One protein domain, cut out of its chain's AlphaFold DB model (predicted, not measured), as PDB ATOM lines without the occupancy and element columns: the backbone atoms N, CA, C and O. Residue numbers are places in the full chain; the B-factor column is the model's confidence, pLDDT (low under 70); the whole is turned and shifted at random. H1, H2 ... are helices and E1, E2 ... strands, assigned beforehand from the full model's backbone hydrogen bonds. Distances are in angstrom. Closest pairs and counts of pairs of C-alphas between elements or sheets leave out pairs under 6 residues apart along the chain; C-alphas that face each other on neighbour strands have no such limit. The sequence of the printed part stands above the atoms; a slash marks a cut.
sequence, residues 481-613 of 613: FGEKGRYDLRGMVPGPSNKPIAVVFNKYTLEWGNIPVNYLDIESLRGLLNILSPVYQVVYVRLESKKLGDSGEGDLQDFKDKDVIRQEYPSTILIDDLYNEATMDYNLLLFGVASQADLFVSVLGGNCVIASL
ATOM      1  N   PHE A 481     620.668 670.127 679.717       88.50
ATOM      2  CA  PHE A 481     619.307 670.277 680.252       88.50
ATOM      3  C   PHE A 481     618.466 671.358 679.546       88.50
ATOM      4  O   PHE A 481     617.360 671.668 679.984       88.50
ATOM      5  N   GLY A 482     618.993 671.992 678.497       81.31
ATOM      6  CA  GLY A 482     618.274 673.010 677.725       81.31
ATOM      7  C   GLY A 482     617.230 672.418 676.774       81.31
ATOM      8  O   GLY A 482     617.035 671.211 676.719       81.31
ATOM      9  N   GLU A 483     616.610 673.262 675.944       72.38
ATOM     10  CA  GLU A 483     615.532 672.871 675.004       72.38
ATOM     11  C   GLU A 483     615.922 671.768 674.007       72.38
ATOM     12  O   GLU A 483     615.082 671.006 673.544       72.38
ATOM     13  N   LYS A 484     617.209 671.686 673.654       78.12
ATOM     14  CA  LYS A 484     617.763 670.631 672.784       78.12
ATOM     15  C   LYS A 484     618.361 669.465 673.574       78.12
ATOM     16  O   LYS A 484     618.916 668.537 672.984       78.12
ATOM     17  N   GLY A 485     618.324 669.569 674.897       77.62
ATOM     18  CA  GLY A 485     618.823 668.586 675.834       77.62
ATOM     19  C   GLY A 485     617.943 667.344 675.875       77.62
ATOM     20  O   GLY A 485     616.880 667.267 675.262       77.62
ATOM     21  N   ARG A 486     618.400 666.337 676.620       75.38
ATOM     22  CA  ARG A 486     617.635 665.088 676.791       75.38
ATOM     23  C   ARG A 486     616.435 665.245 677.723       75.38
ATOM     24  O   ARG A 486     615.558 664.386 677.712       75.38
ATOM     25  N   TYR A 487     616.424 666.305 678.527       81.12
ATOM     26  CA  TYR A 487     615.432 666.552 679.562       81.12
ATOM     27  C   TYR A 487     614.844 667.944 679.354       81.12
ATOM     28  O   TYR A 487     615.513 668.941 679.615       81.12
ATOM     29  N   ASP A 488     613.605 668.010 678.869       80.00
ATOM     30  CA  ASP A 488     612.872 669.272 678.766       80.00
ATOM     31  C   ASP A 488     612.282 669.640 680.132       80.00
ATOM     32  O   ASP A 488     611.165 669.265 680.483       80.00
ATOM     33  N   LEU A 489     613.076 670.352 680.932       82.69
ATOM     34  CA  LEU A 489     612.663 670.818 682.257       82.69
ATOM     35  C   LEU A 489     611.863 672.118 682.212       82.69
ATOM     36  O   LEU A 489     611.182 672.439 683.184       82.69
ATOM     37  N   ARG A 490     611.884 672.845 681.085       81.00
ATOM     38  CA  ARG A 490     611.079 674.066 680.945       81.00
ATOM     39  C   ARG A 490     609.593 673.736 680.981       81.00
ATOM     40  O   ARG A 490     608.831 674.472 681.596       81.00
ATOM     41  N   GLY A 491     609.199 672.606 680.392       85.12
ATOM     42  CA  GLY A 491     607.834 672.093 680.505       85.12
ATOM     43  C   GLY A 491     607.451 671.640 681.919       85.12
ATOM     44  O   GLY A 491     606.266 671.602 682.238       85.12
ATOM     45  N   MET A 492     608.434 671.316 682.768       88.12
ATOM     46  CA  MET A 492     608.204 670.815 684.127       88.12
ATOM     47  C   MET A 492     608.085 671.908 685.179       88.12
ATOM     48  O   MET A 492     607.532 671.639 686.233       88.12
ATOM     49  N   VAL A 493     608.609 673.111 684.948       88.94
ATOM     50  CA  VAL A 493     608.478 674.234 685.886       88.94
ATOM     51  C   VAL A 493     607.278 675.072 685.430       88.94
ATOM     52  O   VAL A 493     607.457 675.956 684.589       88.94
ATOM     53  N   PRO A 494     606.046 674.807 685.923       76.12
ATOM     54  CA  PRO A 494     604.839 675.510 685.499       76.12
ATOM     55  C   PRO A 494     604.863 676.950 686.018       76.12
ATOM     56  O   PRO A 494     604.295 677.278 687.055       76.12
ATOM     57  N   GLY A 495     605.560 677.824 685.304       69.62
ATOM     58  CA  GLY A 495     605.591 679.254 685.564       69.62
ATOM     59  C   GLY A 495     604.905 680.033 684.446       69.62
ATOM     60  O   GLY A 495     604.803 679.543 683.317       69.62
ATOM     61  N   PRO A 496     604.468 681.279 684.705       71.25
ATOM     62  CA  PRO A 496     604.215 682.223 683.625       71.25
ATOM     63  C   PRO A 496     605.475 682.243 682.760       71.25
ATOM     64  O   PRO A 496     606.552 682.527 683.283       71.25
ATOM     65  N   SER A 497     605.339 681.934 681.470       63.62
ATOM     66  CA  SER A 497     606.431 681.577 680.543       63.62
ATOM     67  C   SER A 497     607.594 682.575 680.437       63.62
ATOM     68  O   SER A 497     608.562 682.314 679.732       63.62
ATOM     69  N   ASN A 498     607.499 683.729 681.098       87.56
ATOM     70  CA  ASN A 498     608.392 684.866 680.934       87.56
ATOM     71  C   ASN A 498     609.148 685.255 682.215       87.56
ATOM     72  O   ASN A 498     609.911 686.219 682.170       87.56
ATOM     73  N   LYS A 499     608.935 684.584 683.357       94.25
ATOM     74  CA  LYS A 499     609.703 684.903 684.572       94.25
ATOM     75  C   LYS A 499     611.044 684.150 684.584       94.25
ATOM     76  O   LYS A 499     611.026 682.941 684.361       94.25
ATOM     77  N   PRO A 500     612.176 684.820 684.881       94.81
ATOM     78  CA  PRO A 500     613.439 684.134 685.160       94.81
ATOM     79  C   PRO A 500     613.298 683.201 686.368       94.81
ATOM     80  O   PRO A 500     612.451 683.430 687.239       94.81
ATOM     81  N   ILE A 501     614.117 682.156 686.442       95.38
ATOM     82  CA  ILE A 501     614.039 681.161 687.520       95.38
ATOM     83  C   ILE A 501     614.968 681.577 688.664       95.38
ATOM     84  O   ILE A 501     616.148 681.848 688.452       95.38
ATOM     85  N   ALA A 502     614.445 681.591 689.889       97.19
ATOM     86  CA  ALA A 502     615.250 681.721 691.100       97.19
ATOM     87  C   ALA A 502     615.176 680.427 691.910       97.19
ATOM     88  O   ALA A 502     614.083 679.971 692.239       97.19
ATOM     89  N   VAL A 503     616.320 679.853 692.272       97.75
ATOM     90  CA  VAL A 503     616.370 678.650 693.109       97.75
ATOM     91  C   VAL A 503     616.795 679.026 694.520       97.75
ATOM     92  O   VAL A 503     617.859 679.610 694.732       97.75
ATOM     93  N   VAL A 504     615.953 678.684 695.494       98.31
ATOM     94  CA  VAL A 504     616.210 678.912 696.919       98.31
ATOM     95  C   VAL A 504     616.537 677.576 697.574       98.31
ATOM     96  O   VAL A 504     615.659 676.741 697.788       98.31
ATOM     97  N   PHE A 505     617.808 677.380 697.901       97.88
ATOM     98  CA  PHE A 505     618.309 676.234 698.641       97.88
ATOM     99  C   PHE A 505     618.277 676.524 700.138       97.88
ATOM    100  O   PHE A 505     619.027 677.359 700.646       97.88
ATOM    101  N   ASN A 506     617.444 675.779 700.857       97.00
ATOM    102  CA  ASN A 506     617.424 675.801 702.309       97.00
ATOM    103  C   ASN A 506     617.865 674.445 702.869       97.00
ATOM    104  O   ASN A 506     617.839 673.413 702.194       97.00
ATOM    105  N   LYS A 507     618.263 674.445 704.133       92.75
ATOM    106  CA  LYS A 507     618.654 673.259 704.891       92.75
ATOM    107  C   LYS A 507     618.012 673.382 706.257       92.75
ATOM    108  O   LYS A 507     618.041 674.457 706.816       92.75
ATOM    109  N   TYR A 508     617.453 672.314 706.808       93.06
ATOM    110  CA  TYR A 508     617.042 672.301 708.211       93.06
ATOM    111  C   TYR A 508     617.331 670.915 708.767       93.06
ATOM    112  O   TYR A 508     616.513 670.005 708.655       93.06
ATOM    113  N   THR A 509     618.552 670.748 709.269       88.25
ATOM    114  CA  THR A 509     619.089 669.472 709.752       88.25
ATOM    115  C   THR A 509     619.928 669.742 710.996       88.25
ATOM    116  O   THR A 509     620.547 670.803 711.088       88.25
ATOM    117  N   LEU A 510     619.961 668.789 711.936       87.38
ATOM    118  CA  LEU A 510     620.890 668.830 713.066       87.38
ATOM    119  C   LEU A 510     622.322 668.854 712.531       87.38
ATOM    120  O   LEU A 510     622.695 668.033 711.693       87.38
ATOM    121  N   GLU A 511     623.140 669.773 713.029       83.75
ATOM    122  CA  GLU A 511     624.562 669.814 712.697       83.75
ATOM    123  C   GLU A 511     625.362 669.416 713.938       83.75
ATOM    124  O   GLU A 511     625.257 670.039 714.996       83.75
ATOM    125  N   TRP A 512     626.134 668.328 713.830       84.25
ATOM    126  CA  TRP A 512     626.966 667.793 714.920       84.25
ATOM    127  C   TRP A 512     626.194 667.509 716.222       84.25
ATOM    128  O   TRP A 512     626.705 667.731 717.315       84.25
ATOM    129  N   GLY A 513     624.946 667.041 716.102       83.62
ATOM    130  CA  GLY A 513     624.074 666.741 717.244       83.62
ATOM    131  C   GLY A 513     623.477 667.971 717.937       83.62
ATOM    132  O   GLY A 513     622.814 667.821 718.958       83.62
ATOM    133  N   ASN A 514     623.688 669.174 717.396       85.56
ATOM    134  CA  ASN A 514     623.102 670.410 717.908       85.56
ATOM    135  C   ASN A 514     621.886 670.835 717.085       85.56
ATOM    136  O   ASN A 514     621.688 670.375 715.956       85.56
ATOM    137  N   ILE A 515     621.099 671.755 717.653       89.25
ATOM    138  CA  ILE A 515     619.988 672.412 716.959       89.25
ATOM    139  C   ILE A 515     620.440 672.971 715.597       89.25
ATOM    140  O   ILE A 515     621.604 673.356 715.457       89.25
ATOM    141  N   PRO A 516     619.554 673.038 714.589       91.06
ATOM    142  CA  PRO A 516     619.893 673.629 713.302       91.06
ATOM    143  C   PRO A 516     620.369 675.073 713.499       91.06
ATOM    144  O   PRO A 516     619.705 675.855 714.173       91.06
ATOM    145  N   VAL A 517     621.523 675.424 712.931       92.19
ATOM    146  CA  VAL A 517     622.110 676.780 713.031       92.19
ATOM    147  C   VAL A 517     622.279 677.467 711.677       92.19
ATOM    148  O   VAL A 517     622.496 678.672 711.612       92.19
ATOM    149  N   ASN A 518     622.176 676.710 710.588       93.56
ATOM    150  CA  ASN A 518     622.490 677.153 709.236       93.56
ATOM    151  C   ASN A 518     621.294 676.885 708.312       93.56
ATOM    152  O   ASN A 518     621.260 675.919 707.548       93.56
ATOM    153  N   TYR A 519     620.275 677.727 708.473       96.25
ATOM    154  CA  TYR A 519     619.004 677.648 707.765       96.25
ATOM    155  C   TYR A 519     618.382 679.038 707.604       96.25
ATOM    156  O   TYR A 519     618.696 679.959 708.358       96.25
ATOM    157  N   LEU A 520     617.488 679.183 706.628       97.56
ATOM    158  CA  LEU A 520     616.576 680.322 706.540       97.56
ATOM    159  C   LEU A 520     615.338 679.982 707.359       97.56
ATOM    160  O   LEU A 520     614.626 679.049 706.990       97.56
ATOM    161  N   ASP A 521     615.096 680.705 708.452       97.00
ATOM    162  CA  ASP A 521     613.874 680.562 709.246       97.00
ATOM    163  C   ASP A 521     612.619 680.988 708.458       97.00
ATOM    164  O   ASP A 521     612.713 681.570 707.376       97.00
ATOM    165  N   ILE A 522     611.432 680.682 708.990       97.56
ATOM    166  CA  ILE A 522     610.153 680.936 708.309       97.56
ATOM    167  C   ILE A 522     609.956 682.429 708.000       97.56
ATOM    168  O   ILE A 522     609.498 682.763 706.907       97.56
ATOM    169  N   GLU A 523     610.314 683.335 708.913       97.88
ATOM    170  CA  GLU A 523     610.128 684.777 708.702       97.88
ATOM    171  C   GLU A 523     611.117 685.314 707.663       97.88
ATOM    172  O   GLU A 523     610.735 686.065 706.761       97.88
ATOM    173  N   SER A 524     612.372 684.865 707.724       98.06
ATOM    174  CA  SER A 524     613.374 685.153 706.694       98.06
ATOM    175  C   SER A 524     612.933 684.638 705.320       98.06
ATOM    176  O   SER A 524     613.079 685.338 704.314       98.06
ATOM    177  N   LEU A 525     612.340 683.441 705.265       98.12
ATOM    178  CA  LEU A 525     611.823 682.854 704.034       98.12
ATOM    179  C   LEU A 525     610.638 683.651 703.474       98.12
ATOM    180  O   LEU A 525     610.620 683.926 702.277       98.12
ATOM    181  N   ARG A 526     609.697 684.098 704.317       98.31
ATOM    182  CA  ARG A 526     608.609 685.008 703.908       98.31
ATOM    183  C   ARG A 526     609.149 686.305 703.322       98.31
ATOM    184  O   ARG A 526     608.744 686.712 702.234       98.31
ATOM    185  N   GLY A 527     610.091 686.944 704.017       98.31
ATOM    186  CA  GLY A 527     610.739 688.168 703.546       98.31
ATOM    187  C   GLY A 527     611.380 687.981 702.171       98.31
ATOM    188  O   GLY A 527     611.156 688.782 701.264       98.31
ATOM    189  N   LEU A 528     612.105 686.876 701.989       98.44
ATOM    190  CA  LEU A 528     612.740 686.532 700.723       98.44
ATOM    191  C   LEU A 528     611.717 686.270 699.607       98.44
ATOM    192  O   LEU A 528     611.833 686.834 698.519       98.44
ATOM    193  N   LEU A 529     610.697 685.448 699.861       98.31
ATOM    194  CA  LEU A 529     609.689 685.084 698.862       98.31
ATOM    195  C   LEU A 529     608.795 686.265 698.476       98.31
ATOM    196  O   LEU A 529     608.413 686.361 697.309       98.31
ATOM    197  N   ASN A 530     608.524 687.197 699.394       98.25
ATOM    198  CA  ASN A 530     607.834 688.455 699.093       98.25
ATOM    199  C   ASN A 530     608.601 689.307 698.072       98.25
ATOM    200  O   ASN A 530     607.987 689.962 697.232       98.25
ATOM    201  N   ILE A 531     609.935 689.287 698.129       98.31
ATOM    202  CA  ILE A 531     610.799 690.035 697.209       98.31
ATOM    203  C   ILE A 531     610.940 689.297 695.874       98.31
ATOM    204  O   ILE A 531     610.854 689.919 694.815       98.31
ATOM    205  N   LEU A 532     611.156 687.978 695.905       97.94
ATOM    206  CA  LEU A 532     611.481 687.202 694.706       97.94
ATOM    207  C   LEU A 532     610.254 686.824 693.868       97.94
ATOM    208  O   LEU A 532     610.285 686.995 692.651       97.94
ATOM    209  N   SER A 533     609.168 686.347 694.480       96.44
ATOM    210  CA  SER A 533     608.009 685.781 693.761       96.44
ATOM    211  C   SER A 533     607.334 686.728 692.749       96.44
ATOM    212  O   SER A 533     606.840 686.254 691.717       96.44
ATOM    213  N   PRO A 534     607.290 688.062 692.964       96.06
ATOM    214  CA  PRO A 534     606.755 688.983 691.963       96.06
ATOM    215  C   PRO A 534     607.533 688.964 690.641       96.06
ATOM    216  O   PRO A 534     606.910 689.053 689.580       96.06
ATOM    217  N   VAL A 535     608.858 688.797 690.688       97.06
ATOM    218  CA  VAL A 535     609.758 688.978 689.535       97.06
ATOM    219  C   VAL A 535     610.408 687.682 689.034       97.06
ATOM    220  O   VAL A 535     610.719 687.598 687.851       97.06
ATOM    221  N   TYR A 536     610.528 686.653 689.876       97.00
ATOM    222  CA  TYR A 536     611.063 685.333 689.527       97.00
ATOM    223  C   TYR A 536     610.000 684.236 689.653       97.00
ATOM    224  O   TYR A 536     609.076 684.326 690.464       97.00
ATOM    225  N   GLN A 537     610.158 683.169 688.869       96.81
ATOM    226  CA  GLN A 537     609.569 681.872 689.173       96.81
ATOM    227  C   GLN A 537     610.474 681.193 690.201       96.81
ATOM    228  O   GLN A 537     611.579 680.758 689.878       96.81
ATOM    229  N   VAL A 538     610.029 681.151 691.454       97.31
ATOM    230  CA  VAL A 538     610.841 680.598 692.537       97.31
ATOM    231  C   VAL A 538     610.676 679.081 692.583       97.31
ATOM    232  O   VAL A 538     609.549 678.579 692.580       97.31
ATOM    233  N   VAL A 539     611.797 678.362 692.652       97.62
ATOM    234  CA  VAL A 539     611.851 676.937 692.992       97.62
ATOM    235  C   VAL A 539     612.523 676.792 694.351       97.62
ATOM    236  O   VAL A 539     613.690 677.143 694.531       97.62
ATOM    237  N   TYR A 540     611.779 676.282 695.323       98.25
ATOM    238  CA  TYR A 540     612.263 676.047 696.673       98.25
ATOM    239  C   TYR A 540     612.761 674.612 696.835       98.25
ATOM    240  O   TYR A 540     612.051 673.643 696.546       98.25
ATOM    241  N   VAL A 541     613.986 674.477 697.336       97.50
ATOM    242  CA  VAL A 541     614.678 673.201 697.489       97.50
ATOM    243  C   VAL A 541     615.037 672.987 698.955       97.50
ATOM    244  O   VAL A 541     615.936 673.640 699.489       97.50
ATOM    245  N   ARG A 542     614.386 672.002 699.585       95.38
ATOM    246  CA  ARG A 542     614.781 671.452 700.890       95.38
ATOM    247  C   ARG A 542     614.470 669.955 700.964       95.38
ATOM    248  O   ARG A 542     613.304 669.554 700.987       95.38
ATOM    249  N   LEU A 543     615.521 669.142 701.081       91.12
ATOM    250  CA  LEU A 543     615.397 667.738 701.473       91.12
ATOM    251  C   LEU A 543     615.062 667.652 702.963       91.12
ATOM    252  O   LEU A 543     615.702 668.292 703.796       91.12
ATOM    253  N   GLU A 544     614.054 666.855 703.298       87.56
ATOM    254  CA  GLU A 544     613.731 666.549 704.690       87.56
ATOM    255  C   GLU A 544     614.762 665.590 705.277       87.56
ATOM    256  O   GLU A 544     615.186 664.648 704.609       87.56
ATOM    257  N   SER A 545     615.102 665.772 706.555       79.94
ATOM    258  CA  SER A 545     616.051 664.905 707.265       79.94
ATOM    259  C   SER A 545     615.640 663.428 707.206       79.94
ATOM    260  O   SER A 545     616.489 662.561 707.031       79.94
ATOM    261  N   LYS A 546     614.326 663.143 707.209       81.50
ATOM    262  CA  LYS A 546     613.775 661.787 707.035       81.50
ATOM    263  C   LYS A 546     614.186 661.139 705.709       81.50
ATOM    264  O   LYS A 546     614.431 659.940 705.673       81.50
ATOM    265  N   LYS A 547     614.292 661.924 704.630       82.44
ATOM    266  CA  LYS A 547     614.723 661.447 703.304       82.44
ATOM    267  C   LYS A 547     616.243 661.287 703.201       82.44
ATOM    268  O   LYS A 547     616.707 660.540 702.348       82.44
ATOM    269  N   LEU A 548     617.012 661.980 704.044       76.12
ATOM    270  CA  LEU A 548     618.476 661.899 704.056       76.12
ATOM    271  C   LEU A 548     619.002 660.645 704.766       76.12
ATOM    272  O   LEU A 548     620.174 660.320 704.617       76.12
ATOM    273  N   GLY A 549     618.155 659.928 705.510       71.31
ATOM    274  CA  GLY A 549     618.585 658.745 706.256       71.31
ATOM    275  C   GLY A 549     619.532 659.073 707.415       71.31
ATOM    276  O   GLY A 549     620.124 658.157 707.981       71.31
ATOM    277  N   ASP A 550     619.647 660.355 707.781       67.38
ATOM    278  CA  ASP A 550     620.319 660.812 708.991       67.38
ATOM    279  C   ASP A 550     619.470 660.354 710.183       67.38
ATOM    280  O   ASP A 550     618.617 661.072 710.698       67.38
ATOM    281  N   SER A 551     619.674 659.104 710.594       56.81
ATOM    282  CA  SER A 551     618.982 658.414 711.688       56.81
ATOM    283  C   SER A 551     619.348 658.949 713.079       56.81
ATOM    284  O   SER A 551     619.064 658.299 714.084       56.81
ATOM    285  N   GLY A 552     619.967 660.134 713.142       57.84
ATOM    286  CA  GLY A 552     620.257 660.869 714.366       57.84
ATOM    287  C   GLY A 552     618.960 661.303 715.034       57.84
ATOM    288  O   GLY A 552     618.395 662.340 714.703       57.84
ATOM    289  N   GLU A 553     618.504 660.433 715.926       50.16
ATOM    290  CA  GLU A 553     617.296 660.456 716.738       50.16
ATOM    291  C   GLU A 553     616.779 661.842 717.130       50.16
ATOM    292  O   GLU A 553     617.457 662.672 717.735       50.16
ATOM    293  N   GLY A 554     615.492 662.005 716.852       50.59
ATOM    294  CA  GLY A 554     614.685 663.155 717.190       50.59
ATOM    295  C   GLY A 554     613.980 663.601 715.931       50.59
ATOM    296  O   GLY A 554     614.628 664.092 715.012       50.59
ATOM    297  N   ASP A 555     612.656 663.437 715.887       51.94
ATOM    298  CA  ASP A 555     611.795 664.295 715.077       51.94
ATOM    299  C   ASP A 555     612.154 665.738 715.450       51.94
ATOM    300  O   ASP A 555     611.570 666.333 716.359       51.94
ATOM    301  N   LEU A 556     613.186 666.280 714.796       61.38
ATOM    302  CA  LEU A 556     613.443 667.697 714.765       61.38
ATOM    303  C   LEU A 556     612.093 668.310 714.466       61.38
ATOM    304  O   LEU A 556     611.443 667.906 713.496       61.38
ATOM    305  N   GLN A 557     611.671 669.198 715.362       70.06
ATOM    306  CA  GLN A 557     610.374 669.840 715.300       70.06
ATOM    307  C   GLN A 557     610.069 670.191 713.848       70.06
ATOM    308  O   GLN A 557     610.895 670.823 713.182       70.06
ATOM    309  N   ASP A 558     608.931 669.692 713.366       84.00
ATOM    310  CA  ASP A 558     608.516 669.850 711.982       84.00
ATOM    311  C   ASP A 558     608.645 671.325 711.587       84.00
ATOM    312  O   ASP A 558     607.984 672.194 712.161       84.00
ATOM    313  N   PHE A 559     609.573 671.605 710.670       90.88
ATOM    314  CA  PHE A 559     609.967 672.965 710.315       90.88
ATOM    315  C   PHE A 559     608.840 673.714 709.593       90.88
ATOM    316  O   PHE A 559     608.879 674.937 709.530       90.88
ATOM    317  N   LYS A 560     607.826 672.997 709.076       94.75
ATOM    318  CA  LYS A 560     606.589 673.525 708.458       94.75
ATOM    319  C   LYS A 560     606.764 674.569 707.353       94.75
ATOM    320  O   LYS A 560     605.787 675.135 706.875       94.75
ATOM    321  N   ASP A 561     607.982 674.797 706.884       96.31
ATOM    322  CA  ASP A 561     608.303 675.708 705.791       96.31
ATOM    323  C   ASP A 561     607.536 675.361 704.512       96.31
ATOM    324  O   ASP A 561     606.955 676.242 703.894       96.31
ATOM    325  N   LYS A 562     607.459 674.079 704.141       96.75
ATOM    326  CA  LYS A 562     606.727 673.636 702.945       96.75
ATOM    327  C   LYS A 562     605.231 673.926 703.044       96.75
ATOM    328  O   LYS A 562     604.634 674.319 702.045       96.75
ATOM    329  N   ASP A 563     604.641 673.767 704.227       96.81
ATOM    330  CA  ASP A 563     603.227 674.075 704.459       96.81
ATOM    331  C   ASP A 563     602.976 675.581 704.351       96.81
ATOM    332  O   ASP A 563     602.055 676.001 703.651       96.81
ATOM    333  N   VAL A 564     603.847 676.392 704.961       97.62
ATOM    334  CA  VAL A 564     603.800 677.858 704.857       97.62
ATOM    335  C   VAL A 564     603.946 678.309 703.403       97.62
ATOM    336  O   VAL A 564     603.152 679.120 702.937       97.62
ATOM    337  N   ILE A 565     604.903 677.754 702.650       98.00
ATOM    338  CA  ILE A 565     605.099 678.086 701.232       98.00
ATOM    339  C   ILE A 565     603.859 677.726 700.416       98.00
ATOM    340  O   ILE A 565     603.388 678.555 699.644       98.00
ATOM    341  N   ARG A 566     603.287 676.530 700.597       97.81
ATOM    342  CA  ARG A 566     602.072 676.123 699.871       97.81
ATOM    343  C   ARG A 566     600.880 677.022 700.185       97.81
ATOM    344  O   ARG A 566     600.084 677.304 699.293       97.81
ATOM    345  N   GLN A 567     600.748 677.455 701.436       98.19
ATOM    346  CA  GLN A 567     599.632 678.284 701.879       98.19
ATOM    347  C   GLN A 567     599.767 679.745 701.433       98.19
ATOM    348  O   GLN A 567     598.796 680.336 700.962       98.19
ATOM    349  N   GLU A 568     600.946 680.339 701.609       98.12
ATOM    350  CA  GLU A 568     601.163 681.782 701.447       98.12
ATOM    351  C   GLU A 568     601.768 682.147 700.085       98.12
ATOM    352  O   GLU A 568     601.524 683.237 699.570       98.12
ATOM    353  N   TYR A 569     602.511 681.226 699.465       97.50
ATOM    354  CA  TYR A 569     603.238 681.433 698.211       97.50
ATOM    355  C   TYR A 569     602.958 680.318 697.194       97.50
ATOM    356  O   TYR A 569     603.898 679.674 696.728       97.50
ATOM    357  N   PRO A 570     601.696 680.106 696.774       96.50
ATOM    358  CA  PRO A 570     601.329 679.008 695.875       96.50
ATOM    359  C   PRO A 570     601.989 679.087 694.487       96.50
ATOM    360  O   PRO A 570     601.988 678.109 693.751       96.50
ATOM    361  N   SER A 571     602.554 680.240 694.110       95.06
ATOM    362  CA  SER A 571     603.366 680.378 692.895       95.06
ATOM    363  C   SER A 571     604.794 679.849 693.046       95.06
ATOM    364  O   SER A 571     605.494 679.738 692.046       95.06
ATOM    365  N   THR A 572     605.263 679.590 694.267       96.62
ATOM    366  CA  THR A 572     606.579 678.997 694.527       96.62
ATOM    367  C   THR A 572     606.479 677.490 694.366       96.62
ATOM    368  O   THR A 572     605.678 676.837 695.026       96.62
ATOM    369  N   ILE A 573     607.318 676.935 693.498       97.06
ATOM    370  CA  ILE A 573     607.329 675.505 693.203       97.06
ATOM    371  C   ILE A 573     608.225 674.805 694.219       97.06
ATOM    372  O   ILE A 573     609.380 675.192 694.396       97.06
ATOM    373  N   LEU A 574     607.730 673.754 694.867       97.56
ATOM    374  CA  LEU A 574     608.583 672.890 695.673       97.56
ATOM    375  C   LEU A 574     609.252 671.861 694.764       97.56
ATOM    376  O   LEU A 574     608.588 671.188 693.980       97.56
ATOM    377  N   ILE A 575     610.562 671.675 694.907       96.75
ATOM    378  CA  ILE A 575     611.301 670.662 694.134       96.75
ATOM    379  C   ILE A 575     610.759 669.241 694.336       96.75
ATOM    380  O   ILE A 575     610.862 668.410 693.444       96.75
ATOM    381  N   ASP A 576     610.159 668.965 695.496       95.69
ATOM    382  CA  ASP A 576     609.516 667.684 695.784       95.69
ATOM    383  C   ASP A 576     608.297 667.443 694.890       95.69
ATOM    384  O   ASP A 576     608.065 666.309 694.479       95.69
ATOM    385  N   ASP A 577     607.541 668.495 694.572       95.75
ATOM    386  CA  ASP A 577     606.381 668.392 693.689       95.75
ATOM    387  C   ASP A 577     606.862 668.062 692.264       95.75
ATOM    388  O   ASP A 577     606.363 667.123 691.649       95.75
ATOM    389  N   LEU A 578     607.939 668.717 691.805       95.19
ATOM    390  CA  LEU A 578     608.602 668.385 690.535       95.19
ATOM    391  C   LEU A 578     609.147 666.956 690.517       95.19
ATOM    392  O   LEU A 578     609.015 666.252 689.521       95.19
ATOM    393  N   TYR A 579     609.767 666.518 691.614       95.00
ATOM    394  CA  TYR A 579     610.346 665.183 691.723       95.00
ATOM    395  C   TYR A 579     609.291 664.083 691.633       95.00
ATOM    396  O   TYR A 579     609.536 663.064 690.993       95.00
ATOM    397  N   ASN A 580     608.107 664.299 692.209       93.75
ATOM    398  CA  ASN A 580     607.006 663.340 692.130       93.75
ATOM    399  C   ASN A 580     606.462 663.165 690.702       93.75
ATOM    400  O   ASN A 580     605.897 662.118 690.388       93.75
ATOM    401  N   GLU A 581     606.624 664.174 689.845       91.56
ATOM    402  CA  GLU A 581     606.211 664.137 688.436       91.56
ATOM    403  C   GLU A 581     607.344 663.692 687.499       91.56
ATOM    404  O   GLU A 581     607.100 663.236 686.379       91.56
ATOM    405  N   ALA A 582     608.594 663.810 687.946       90.31
ATOM    406  CA  ALA A 582     609.762 663.503 687.145       90.31
ATOM    407  C   ALA A 582     610.057 661.999 687.081       90.31
ATOM    408  O   ALA A 582     609.903 661.250 688.039       90.31
ATOM    409  N   THR A 583     610.589 661.555 685.942       89.00
ATOM    410  CA  THR A 583     611.121 660.190 685.768       89.00
ATOM    411  C   THR A 583     612.607 660.077 686.120       89.00
ATOM    412  O   THR A 583     613.197 659.007 685.975       89.00
ATOM    413  N   MET A 584     613.227 661.180 686.546       90.12
ATOM    414  CA  MET A 584     614.656 661.261 686.842       90.12
ATOM    415  C   MET A 584     614.940 661.152 688.338       90.12
ATOM    416  O   MET A 584     614.078 661.423 689.171       90.12
ATOM    417  N   ASP A 585     616.170 660.772 688.685       91.88
ATOM    418  CA  ASP A 585     616.600 660.802 690.077       91.88
ATOM    419  C   ASP A 585     616.668 662.243 690.605       91.88
ATOM    420  O   ASP A 585     616.809 663.210 689.851       91.88
ATOM    421  N   TYR A 586     616.576 662.384 691.927       92.50
ATOM    422  CA  TYR A 586     616.482 663.689 692.575       92.50
ATOM    423  C   TYR A 586     617.693 664.582 692.272       92.50
ATOM    424  O   TYR A 586     617.536 665.788 692.093       92.50
ATOM    425  N   ASN A 587     618.902 664.015 692.186       91.69
ATOM    426  CA  ASN A 587     620.102 664.808 691.917       91.69
ATOM    427  C   ASN A 587     620.119 665.289 690.469       91.69
ATOM    428  O   ASN A 587     620.470 666.439 690.215       91.69
ATOM    429  N   LEU A 588     619.719 664.437 689.522       92.19
ATOM    430  CA  LEU A 588     619.622 664.833 688.122       92.19
ATOM    431  C   LEU A 588     618.570 665.929 687.918       92.19
ATOM    432  O   LEU A 588     618.844 666.892 687.203       92.19
ATOM    433  N   LEU A 589     617.427 665.842 688.609       94.75
ATOM    434  CA  LEU A 589     616.429 666.914 688.631       94.75
ATOM    435  C   LEU A 589     616.999 668.207 689.212       94.75
ATOM    436  O   LEU A 589     616.829 669.274 688.626       94.75
ATOM    437  N   LEU A 590     617.704 668.110 690.339       95.12
ATOM    438  CA  LEU A 590     618.315 669.248 691.016       95.12
ATOM    439  C   LEU A 590     619.306 669.988 690.111       95.12
ATOM    440  O   LEU A 590     619.212 671.206 689.977       95.12
ATOM    441  N   PHE A 591     620.225 669.260 689.466       94.06
ATOM    442  CA  PHE A 591     621.167 669.840 688.503       94.06
ATOM    443  C   PHE A 591     620.452 670.445 687.305       94.06
ATOM    444  O   PHE A 591     620.836 671.509 686.828       94.06
ATOM    445  N   GLY A 592     619.403 669.781 686.839       93.56
ATOM    446  CA  GLY A 592     618.595 670.264 685.744       93.56
ATOM    447  C   GLY A 592     617.935 671.607 686.038       93.56
ATOM    448  O   GLY A 592     618.139 672.563 685.293       93.56
ATOM    449  N   VAL A 593     617.214 671.705 687.156       94.69
ATOM    450  CA  VAL A 593     616.574 672.950 687.606       94.69
ATOM    451  C   VAL A 593     617.620 674.032 687.867       94.69
ATOM    452  O   VAL A 593     617.467 675.155 687.390       94.69
ATOM    453  N   ALA A 594     618.708 673.698 688.566       94.75
ATOM    454  CA  ALA A 594     619.784 674.646 688.842       94.75
ATOM    455  C   ALA A 594     620.415 675.188 687.549       94.75
ATOM    456  O   ALA A 594     620.647 676.383 687.436       94.75
ATOM    457  N   SER A 595     620.616 674.350 686.530       92.88
ATOM    458  CA  SER A 595     621.225 674.775 685.262       92.88
ATOM    459  C   SER A 595     620.404 675.789 684.459       92.88
ATOM    460  O   SER A 595     620.934 676.403 683.532       92.88
ATOM    461  N   GLN A 596     619.118 675.936 684.786       91.94
ATOM    462  CA  GLN A 596     618.208 676.893 684.162       91.94
ATOM    463  C   GLN A 596     617.956 678.129 685.037       91.94
ATOM    464  O   GLN A 596     617.209 679.011 684.623       91.94
ATOM    465  N   ALA A 597     618.535 678.188 686.237       94.38
ATOM    466  CA  ALA A 597     618.324 679.284 687.167       94.38
ATOM    467  C   ALA A 597     619.132 680.527 686.775       94.38
ATOM    468  O   ALA A 597     620.307 680.445 686.422       94.38
ATOM    469  N   ASP A 598     618.503 681.690 686.902       95.00
ATOM    470  CA  ASP A 598     619.129 683.002 686.728       95.00
ATOM    471  C   ASP A 598     619.652 683.563 688.059       95.00
ATOM    472  O   ASP A 598     620.540 684.417 688.091       95.00
ATOM    473  N   LEU A 599     619.074 683.101 689.171       96.75
ATOM    474  CA  LEU A 599     619.401 683.538 690.520       96.75
ATOM    475  C   LEU A 599     619.440 682.349 691.479       96.75
ATOM    476  O   LEU A 599     618.542 681.506 691.484       96.75
ATOM    477  N   PHE A 600     620.433 682.352 692.364       97.38
ATOM    478  CA  PHE A 600     620.525 681.409 693.468       97.38
ATOM    479  C   PHE A 600     620.516 682.129 694.809       97.38
ATOM    480  O   PHE A 600     621.200 683.134 695.005       97.38
ATOM    481  N   VAL A 601     619.789 681.555 695.761       97.69
ATOM    482  CA  VAL A 601     619.905 681.876 697.184       97.69
ATOM    483  C   VAL A 601     620.174 680.572 697.908       97.69
ATOM    484  O   VAL A 601     619.432 679.613 697.730       97.69
ATOM    485  N   SER A 602     621.244 680.504 698.692       97.19
ATOM    486  CA  SER A 602     621.636 679.267 699.362       97.19
ATOM    487  C   SER A 602     622.206 679.546 700.741       97.19
ATOM    488  O   SER A 602     622.967 680.497 700.923       97.19
ATOM    489  N   VAL A 603     621.860 678.694 701.700       96.00
ATOM    490  CA  VAL A 603     622.597 678.569 702.965       96.00
ATOM    491  C   VAL A 603     623.871 677.745 702.752       96.00
ATOM    492  O   VAL A 603     624.016 677.062 701.738       96.00
ATOM    493  N   LEU A 604     624.817 677.785 703.691       93.06
ATOM    494  CA  LEU A 604     626.080 677.056 703.541       93.06
ATOM    495  C   LEU A 604     625.822 675.535 703.454       93.06
ATOM    496  O   LEU A 604     625.091 674.975 704.264       93.06
ATOM    497  N   GLY A 605     626.419 674.825 702.497       88.62
ATOM    498  CA  GLY A 605     626.284 673.364 702.420       88.62
ATOM    499  C   GLY A 605     626.497 672.790 701.024       88.62
ATOM    500  O   GLY A 605     626.953 673.474 700.118       88.62
ATOM    501  N   GLY A 606     626.134 671.522 700.815       87.31
ATOM    502  CA  GLY A 606     626.323 670.866 699.511       87.31
ATOM    503  C   GLY A 606     625.635 671.601 698.353       87.31
ATOM    504  O   GLY A 606     626.219 671.764 697.285       87.31
ATOM    505  N   ASN A 607     624.435 672.139 698.583       91.38
ATOM    506  CA  ASN A 607     623.696 672.879 697.558       91.38
ATOM    507  C   ASN A 607     624.313 674.250 697.229       91.38
ATOM    508  O   ASN A 607     624.131 674.734 696.116       91.38
ATOM    509  N   CYS A 608     625.063 674.883 698.144       92.19
ATOM    510  CA  CYS A 608     625.767 676.127 697.808       92.19
ATOM    511  C   CYS A 608     626.922 675.879 696.836       92.19
ATOM    512  O   CYS A 608     627.237 676.761 696.046       92.19
ATOM    513  N   VAL A 609     627.500 674.672 696.844       89.00
ATOM    514  CA  VAL A 609     628.477 674.270 695.829       89.00
ATOM    515  C   VAL A 609     627.797 674.221 694.467       89.00
ATOM    516  O   VAL A 609     628.295 674.857 693.550       89.00
ATOM    517  N   ILE A 610     626.629 673.573 694.353       89.31
ATOM    518  CA  ILE A 610     625.850 673.529 693.098       89.31
ATOM    519  C   ILE A 610     625.533 674.941 692.595       89.31
ATOM    520  O   ILE A 610     625.704 675.204 691.417       89.31
ATOM    521  N   ALA A 611     625.128 675.850 693.486       89.50
ATOM    522  CA  ALA A 611     624.843 677.246 693.144       89.50
ATOM    523  C   ALA A 611     626.073 678.054 692.683       89.50
ATOM    524  O   ALA A 611     625.919 679.113 692.083       89.50
ATOM    525  N   SER A 612     627.281 677.605 693.035       84.75
ATOM    526  CA  SER A 612     628.543 678.278 692.694       84.75
ATOM    527  C   SER A 612     629.195 677.765 691.410       84.75
ATOM    528  O   SER A 612     630.161 678.376 690.950       84.75
ATOM    529  N   LEU A 613     628.703 676.638 690.883       79.62
ATOM    530  CA  LEU A 613     629.072 676.118 689.569       79.62
ATOM    531  C   LEU A 613     628.379 676.988 688.515       79.62
ATOM    532  O   LEU A 613     629.105 677.572 687.680       79.62
TER     533      LEU A 613
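What this domain is: This is residues 481 to 613 of the 613 residues of an uncharacterized protein of Thalassiosira oceanica (UniProt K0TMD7). A small three-stranded parallel sheet, E2, E1, E3, is the core, with H1 over one face and H5 and H6 side by side over the other. H4 is near the E2 edge, H3 is beside H1, and long loops reach out at both ends of the longest axis: residues 481 to 500 at one, residues 506 to 521 and 549 to 560 at the other. The printed part has 133 residues, with six named helices and three named strands in the order E1, H1, E2, H2, H3, H4, H5, E3, H6. The class is mixed, helices and strands, with 61 of the residues in named elements, under half. The whole is compact, with a radius of gyration of the C-alphas of 14.8 A and spans of 45 by 30 by 26 A.

Where its parts are: Find C-alpha 501 at (614.039, 681.161, 687.520); from there E1 runs 12.9 A to residue 505. Beside it look for E2, residues 537 to 541, 13.1 A, and E3, residues 599 to 602, 10.1 A. H1, residues 522 to 532, starts at (610.153, 680.936, 708.309) and is 15.0 A long. H5, residues 586 to 595, measures 14.1 A. The shorter helices are H2, residues 545 to 548; H3, residues 561 to 568; H4, residues 575 to 581; and H6, residues 606 to 612, ending at (628.543, 678.278, 692.694).

How they stand to each other: Start at inner strand E1: N 504 and O 539 of E2 are 2.9 A apart, and N 505 and O 601 of E3 are 2.8 A apart, within hydrogen-bond range. E1, H1 and E2 form a strand-helix-strand unit, two parallel neighbour strands with a helix between, its crossover right-handed. H1 is over E1 at a height over the sheet of 10.1 A; the closest C-alphas, Ala 502 and Leu 532, are 7.6 A apart. On the opposite face H6 is over E3 at 8.0 A, with C-alphas 602 and 608 closest at 5.4 A. H5, on the same face as H6, is at 10.5 A; the two only just touch, with 3 pairs of C-alphas within 8 A, closest Ala 594 and Ala 611 at 7.1 A. H4 only grazes the sheet with residues 575 to 578. H3 is close to H1 but not clearly touching, C-alphas 522 and 561 being 6.1 A apart. H2 is not on the sheet and touches no helix. Every O i to N i+4 pair is within hydrogen-bond range in H1, H3, H4, H5 and H6; H2 is too short for one.

The domain as a whole: The C-alphas of Lys 484 and Asn 514, the two farthest apart, are 45.4 A apart. The printed part has no cut and ends at 613, the chain's last residue. The links E1 to H1 and H2 to H3 are long. The model's pLDDT is under 70 at residues 495, 497 and 550 to 556.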